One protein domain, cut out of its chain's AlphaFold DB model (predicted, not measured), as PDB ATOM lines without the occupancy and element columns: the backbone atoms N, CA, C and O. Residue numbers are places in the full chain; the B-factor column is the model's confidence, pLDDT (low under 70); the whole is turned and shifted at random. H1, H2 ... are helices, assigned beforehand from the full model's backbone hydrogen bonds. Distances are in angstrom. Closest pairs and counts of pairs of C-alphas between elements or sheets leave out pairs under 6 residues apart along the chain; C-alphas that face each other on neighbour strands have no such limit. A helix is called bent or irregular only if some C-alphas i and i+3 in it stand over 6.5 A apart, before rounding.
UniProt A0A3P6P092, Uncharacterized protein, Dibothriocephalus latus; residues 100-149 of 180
ATOM      1  N   GLY A 100     120.933  99.355 100.261       66.56
ATOM      2  CA  GLY A 100     120.317  98.266 101.020       66.56
ATOM      3  C   GLY A 100     120.290  96.915 100.296       66.56
ATOM      4  O   GLY A 100     120.586  95.896 100.918       66.56
ATOM      5  N   ASN A 101     120.015  96.877  98.987       70.81
ATOM      6  CA  ASN A 101     119.908  95.606  98.253       70.81
ATOM      7  C   ASN A 101     121.266  94.921  98.054       70.81
ATOM      8  O   ASN A 101     121.336  93.694  98.053       70.81
ATOM      9  N   ILE A 102     122.349  95.699  97.962       76.38
ATOM     10  CA  ILE A 102     123.710  95.185  97.755       76.38
ATOM     11  C   ILE A 102     124.209  94.418  98.988       76.38
ATOM     12  O   ILE A 102     124.893  93.410  98.841       76.38
ATOM     13  N   TRP A 103     123.835  94.846 100.200       73.88
ATOM     14  CA  TRP A 103     124.281  94.227 101.459       73.88
ATOM     15  C   TRP A 103     123.269  93.257 102.073       73.88
ATOM     16  O   TRP A 103     123.641  92.353 102.827       73.88
ATOM     17  N   LEU A 104     121.979  93.429 101.782       78.31
ATOM     18  CA  LEU A 104     120.929  92.536 102.267       78.31
ATOM     19  C   LEU A 104     120.931  91.208 101.509       78.31
ATOM     20  O   LEU A 104     120.800  90.151 102.124       78.31
ATOM     21  N   TYR A 105     121.150  91.258 100.196       78.44
ATOM     22  CA  TYR A 105     121.133  90.073  99.349       78.44
ATOM     23  C   TYR A 105     122.196  89.024  99.728       78.44
ATOM     24  O   TYR A 105     121.811  87.873  99.927       78.44
ATOM     25  N   PRO A 106     123.488  89.367  99.933       75.56
ATOM     26  CA  PRO A 106     124.504  88.393 100.335       75.56
ATOM     27  C   PRO A 106     124.173  87.715 101.663       75.56
ATOM     28  O   PRO A 106     124.406  86.521 101.824       75.56
ATOM     29  N   ARG A 107     123.588  88.460 102.608       78.62
ATOM     30  CA  ARG A 107     123.203  87.937 103.922       78.62
ATOM     31  C   ARG A 107     122.070  86.922 103.814       78.62
ATOM     32  O   ARG A 107     122.160  85.848 104.398       78.62
ATOM     33  N   ILE A 108     121.026  87.252 103.053       79.06
ATOM     34  CA  ILE A 108     119.878  86.363 102.844       79.06
ATOM     35  C   ILE A 108     120.306  85.144 102.020       79.06
ATOM     36  O   ILE A 108     119.947  84.023 102.368       79.06
ATOM     37  N   ALA A 109     121.118  85.331 100.979       78.12
ATOM     38  CA  ALA A 109     121.642  84.233 100.172       78.12
ATOM     39  C   ALA A 109     122.536  83.291 100.997       78.12
ATOM     40  O   ALA A 109     122.394  82.077 100.887       78.12
ATOM     41  N   ALA A 110     123.396  83.824 101.872       76.06
ATOM     42  CA  ALA A 110     124.239  83.014 102.752       76.06
ATOM     43  C   ALA A 110     123.422  82.204 103.774       76.06
ATOM     44  O   ALA A 110     123.755  81.055 104.045       76.06
ATOM     45  N   GLN A 111     122.337  82.770 104.312       75.69
ATOM     46  CA  GLN A 111     121.474  82.095 105.292       75.69
ATOM     47  C   GLN A 111     120.554  81.034 104.670       75.69
ATOM     48  O   GLN A 111     120.251  80.038 105.318       75.69
ATOM     49  N   ASN A 112     120.117  81.228 103.422       73.94
ATOM     50  CA  ASN A 112     119.179  80.330 102.735       73.94
ATOM     51  C   ASN A 112     119.873  79.288 101.838       73.94
ATOM     52  O   ASN A 112     119.203  78.481 101.201       73.94
ATOM     53  N   SER A 113     121.210  79.270 101.787       67.44
ATOM     54  CA  SER A 113     121.989  78.344 100.954       67.44
ATOM     55  C   SER A 113     122.164  76.956 101.600       67.44
ATOM     56  O   SER A 113     123.281  76.438 101.673       67.44
ATOM     57  N   HIS A 114     121.081  76.328 102.066       58.69
ATOM     58  CA  HIS A 114     121.107  74.935 102.529       58.69
ATOM     59  C   HIS A 114     120.816  73.961 101.372       58.69
ATOM     60  O   HIS A 114     119.824  74.105 100.671       58.69
ATOM     61  N   SER A 115     121.706  72.973 101.210       60.62
ATOM     62  CA  SER A 115     121.685  71.731 100.404       60.62
ATOM     63  C   SER A 115     121.258  71.723  98.920       60.62
ATOM     64  O   SER A 115     121.738  70.852  98.202       60.62
ATOM     65  N   GLU A 116     120.439  72.652  98.421       64.12
ATOM     66  CA  GLU A 116     119.927  72.647  97.029       64.12
ATOM     67  C   GLU A 116     120.595  73.687  96.107       64.12
ATOM     68  O   GLU A 116     120.212  73.876  94.954       64.12
ATOM     69  N   GLY A 117     121.668  74.321  96.588       67.44
ATOM     70  CA  GLY A 117     122.514  75.216  95.802       67.44
ATOM     71  C   GLY A 117     122.025  76.666  95.781       67.44
ATOM     72  O   GLY A 117     120.874  76.970  95.475       67.44
ATOM     73  N   ALA A 118     122.948  77.594  96.048       72.88
ATOM     74  CA  ALA A 118     122.688  79.036  96.069       72.88
ATOM     75  C   ALA A 118     122.024  79.555  94.779       72.88
ATOM     76  O   ALA A 118     121.251  80.508  94.813       72.88
ATOM     77  N   PHE A 119     122.294  78.905  93.645       78.12
ATOM     78  CA  PHE A 119     121.804  79.300  92.327       78.12
ATOM     79  C   PHE A 119     120.279  79.177  92.166       78.12
ATOM     80  O   PHE A 119     119.675  80.038  91.527       78.12
ATOM     81  N   ALA A 120     119.637  78.171  92.775       83.81
ATOM     82  CA  ALA A 120     118.187  77.984  92.673       83.81
ATOM     83  C   ALA A 120     117.421  79.153  93.318       83.81
ATOM     84  O   ALA A 120     116.476  79.684  92.735       83.81
ATOM     85  N   PHE A 121     117.896  79.628  94.472       81.38
ATOM     86  CA  PHE A 121     117.346  80.805  95.145       81.38
ATOM     87  C   PHE A 121     117.508  82.080  94.302       81.38
ATOM     88  O   PHE A 121     116.555  82.847  94.153       81.38
ATOM     89  N   VAL A 122     118.685  82.284  93.695       84.12
ATOM     90  CA  VAL A 122     118.936  83.437  92.812       84.12
ATOM     91  C   VAL A 122     117.981  83.435  91.621       84.12
ATOM     92  O   VAL A 122     117.400  84.469  91.299       84.12
ATOM     93  N   LEU A 123     117.793  82.283  90.972       88.00
ATOM     94  CA  LEU A 123     116.923  82.166  89.804       88.00
ATOM     95  C   LEU A 123     115.465  82.494  90.129       88.00
ATOM     96  O   LEU A 123     114.838  83.266  89.402       88.00
ATOM     97  N   VAL A 124     114.935  81.956  91.231       88.56
ATOM     98  CA  VAL A 124     113.566  82.250  91.681       88.56
ATOM     99  C   VAL A 124     113.417  83.732  92.028       88.56
ATOM    100  O   VAL A 124     112.420  84.353  91.655       88.56
ATOM    101  N   TRP A 125     114.421  84.328  92.677       85.06
ATOM    102  CA  TRP A 125     114.424  85.753  93.005       85.06
ATOM    103  C   TRP A 125     114.409  86.637  91.752       85.06
ATOM    104  O   TRP A 125     113.546  87.507  91.633       85.06
ATOM    105  N   ILE A 126     115.296  86.378  90.783       89.19
ATOM    106  CA  ILE A 126     115.321  87.099  89.501       89.19
ATOM    107  C   ILE A 126     113.963  86.958  88.815       89.19
ATOM    108  O   ILE A 126     113.358  87.960  88.445       89.19
ATOM    109  N   PHE A 127     113.436  85.738  88.697       93.06
ATOM    110  CA  PHE A 127     112.152  85.505  88.043       93.06
ATOM    111  C   PHE A 127     111.002  86.263  88.724       93.06
ATOM    112  O   PHE A 127     110.196  86.901  88.047       93.06
ATOM    113  N   SER A 128     110.961  86.267  90.059       90.62
ATOM    114  CA  SER A 128     109.964  87.014  90.829       90.62
ATOM    115  C   SER A 128     110.065  88.523  90.593       90.62
ATOM    116  O   SER A 128     109.041  89.187  90.426       90.62
ATOM    117  N   VAL A 129     111.278  89.082  90.552       88.31
ATOM    118  CA  VAL A 129     111.484  90.510  90.264       88.31
ATOM    119  C   VAL A 129     111.071  90.827  88.832       88.31
ATOM    120  O   VAL A 129     110.359  91.798  88.620       88.31
ATOM    121  N   PHE A 130     111.430  90.008  87.847       91.19
ATOM    122  CA  PHE A 130     111.003  90.224  86.462       91.19
ATOM    123  C   PHE A 130     109.478  90.172  86.310       91.19
ATOM    124  O   PHE A 130     108.903  91.012  85.615       91.19
ATOM    125  N   LEU A 131     108.816  89.235  86.995       93.44
ATOM    126  CA  LEU A 131     107.367  89.067  86.918       93.44
ATOM    127  C   LEU A 131     106.601  90.250  87.526       93.44
ATOM    128  O   LEU A 131     105.565  90.630  86.990       93.44
ATOM    129  N   TRP A 132     107.103  90.839  88.616       90.69
ATOM    130  CA  TRP A 132     106.405  91.904  89.351       90.69
ATOM    131  C   TRP A 132     106.935  93.315  89.073       90.69
ATOM    132  O   TRP A 132     106.150  94.254  88.978       90.69
ATOM    133  N   ALA A 133     108.242  93.501  88.901       88.56
ATOM    134  CA  ALA A 133     108.833  94.826  88.719       88.56
ATOM    135  C   ALA A 133     108.496  95.427  87.351       88.56
ATOM    136  O   ALA A 133     108.187  96.613  87.270       88.56
ATOM    137  N   ILE A 134     108.505  94.619  86.284       89.75
ATOM    138  CA  ILE A 134     108.164  95.084  84.931       89.75
ATOM    139  C   ILE A 134     106.730  95.637  84.858       89.75
ATOM    140  O   ILE A 134     106.566  96.771  84.407       89.75
ATOM    141  N   PRO A 135     105.673  94.920  85.288       89.62
ATOM    142  CA  PRO A 135     104.325  95.476  85.206       89.62
ATOM    143  C   PRO A 135     104.154  96.709  86.096       89.62
ATOM    144  O   PRO A 135     103.543  97.685  85.663       89.62
ATOM    145  N   VAL A 136     104.737  96.712  87.300       88.19
ATOM    146  CA  VAL A 136     104.648  97.856  88.218       88.19
ATOM    147  C   VAL A 136     105.318  99.096  87.623       88.19
ATOM    148  O   VAL A 136     104.711 100.165  87.622       88.19
ATOM    149  N   ILE A 137     106.522  98.970  87.054       86.94
ATOM    150  CA  ILE A 137     107.237 100.129  86.504       86.94
ATOM    151  C   ILE A 137     106.561 100.685  85.249       86.94
ATOM    152  O   ILE A 137     106.568 101.894  85.034       86.94
ATOM    153  N   VAL A 138     105.931  99.827  84.439       88.19
ATOM    154  CA  VAL A 138     105.158 100.262  83.268       88.19
ATOM    155  C   VAL A 138     103.918 101.048  83.694       88.19
ATOM    156  O   VAL A 138     103.629 102.086  83.097       88.19
ATOM    157  N   ILE A 139     103.211 100.596  84.734       86.12
ATOM    158  CA  ILE A 139     102.047 101.307  85.284       86.12
ATOM    159  C   ILE A 139     102.472 102.665  85.851       86.12
ATOM    160  O   ILE A 139     101.881 103.686  85.499       86.12
ATOM    161  N   GLU A 140     103.525 102.692  86.665       84.31
ATOM    162  CA  GLU A 140     104.044 103.921  87.271       84.31
ATOM    163  C   GLU A 140     104.487 104.928  86.201       84.31
ATOM    164  O   GLU A 140     104.109 106.103  86.226       84.31
ATOM    165  N   TYR A 141     105.227 104.456  85.191       84.12
ATOM    166  CA  TYR A 141     105.684 105.292  84.087       84.12
ATOM    167  C   TYR A 141     104.519 105.851  83.267       84.12
ATOM    168  O   TYR A 141     104.516 107.038  82.926       84.12
ATOM    169  N   ALA A 142     103.510 105.025  82.973       83.00
ATOM    170  CA  ALA A 142     102.312 105.469  82.278       83.00
ATOM    171  C   ALA A 142     101.623 106.589  83.072       83.00
ATOM    172  O   ALA A 142     101.446 107.690  82.545       83.00
ATOM    173  N   ILE A 143     101.315 106.356  84.352       80.00
ATOM    174  CA  ILE A 143     100.639 107.326  85.230       80.00
ATOM    175  C   ILE A 143     101.426 108.642  85.316       80.00
ATOM    176  O   ILE A 143     100.845 109.725  85.169       80.00
ATOM    177  N   GLY A 144     102.747 108.567  85.486       79.00
ATOM    178  CA  GLY A 144     103.620 109.737  85.516       79.00
ATOM    179  C   GLY A 144     103.586 110.522  84.204       79.00
ATOM    180  O   GLY A 144     103.480 111.755  84.205       79.00
ATOM    181  N   ARG A 145     103.587 109.824  83.061       78.19
ATOM    182  CA  ARG A 145     103.585 110.465  81.742       78.19
ATOM    183  C   ARG A 145     102.251 111.114  81.388       78.19
ATOM    184  O   ARG A 145     102.272 112.164  80.740       78.19
ATOM    185  N   PHE A 146     101.140 110.523  81.833       73.88
ATOM    186  CA  PHE A 146      99.789 111.069  81.695       73.88
ATOM    187  C   PHE A 146      99.572 112.309  82.549       73.88
ATOM    188  O   PHE A 146      98.978 113.288  82.098       73.88
ATOM    189  N   THR A 147     100.046 112.272  83.792       75.62
ATOM    190  CA  THR A 147      99.677 113.296  84.763       75.62
ATOM    191  C   THR A 147     100.628 114.492  84.743       75.62
ATOM    192  O   THR A 147     100.189 115.606  85.041       75.62
ATOM    193  N   ARG A 148     101.919 114.287  84.414       69.38
ATOM    194  CA  ARG A 148     102.995 115.301  84.534       69.38
ATOM    195  C   ARG A 148     102.906 116.107  85.841       69.38
ATOM    196  O   ARG A 148     103.129 117.308  85.863       69.38
ATOM    197  N   SER A 149     102.474 115.460  86.919       71.06
ATOM    198  CA  SER A 149     102.222 116.081  88.219       71.06
ATOM    199  C   SER A 149     102.790 115.184  89.313       71.06
ATOM    200  O   SER A 149     102.984 113.992  89.083       71.06
TER     201      SER A 149
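This is residues 100 to 149 of the 180 residues of an uncharacterized protein of Dibothriocephalus latus (UniProt A0A3P6P092). One long helix, H2, makes the length of the model, and a shorter helix, H1, folds back beside its first part, so that the two form a lopsided helical hairpin open away from the turn. Most of H2 sticks out from this hairpin as a single arm, since residues 123 to 149 stand free. The printed part has 50 residues with two named helices, H1 then H2, and no named strand; the class is all helix. The whole is extended, a rod spanning 49 by 20 by 9 A, with a radius of gyration of the C-alphas of 15.8 A.

H2, residues 118 to 147, has a kink of 26 degrees near residue 134. It is neither bent nor irregular, but only just: C-alphas 131 and 134 are 6.4 A apart. H1, residues 100 to 112, touches H2 with residues 109 to 112 alone, and H2 touches H1 with residues 118 to 122 alone. Their closest C-alphas, those of Ala 109 and Ala 118, are 6.7 A apart. The two helices run opposite ways at a shallow tilt of 31 degrees, a helical hairpin, with their centres 19.1 A apart. Of the O i to N i+4 pairs, 24 of 26 in H2 and 7 of 9 in H1 are within hydrogen-bond range.

H2 has 30 residues and measures 42.8 A from C-alpha 118 at (122.688, 79.036, 96.069) to C-alpha 147 at (99.677, 113.296, 84.763). H1 has 13 residues and measures 18.1 A from its first to its last C-alpha; C-alpha 100 is at (120.317, 98.266, 101.020).

The two C-alphas farthest apart, those of Ser 115 and Arg 148, are 50.0 A apart. The printed part has no cut, and the link from H1 to H2, 5 residues, is tight. The mean pLDDT of the printed part is 79.9; residue 100, residues 113 to 117 and residue 148 are under 70.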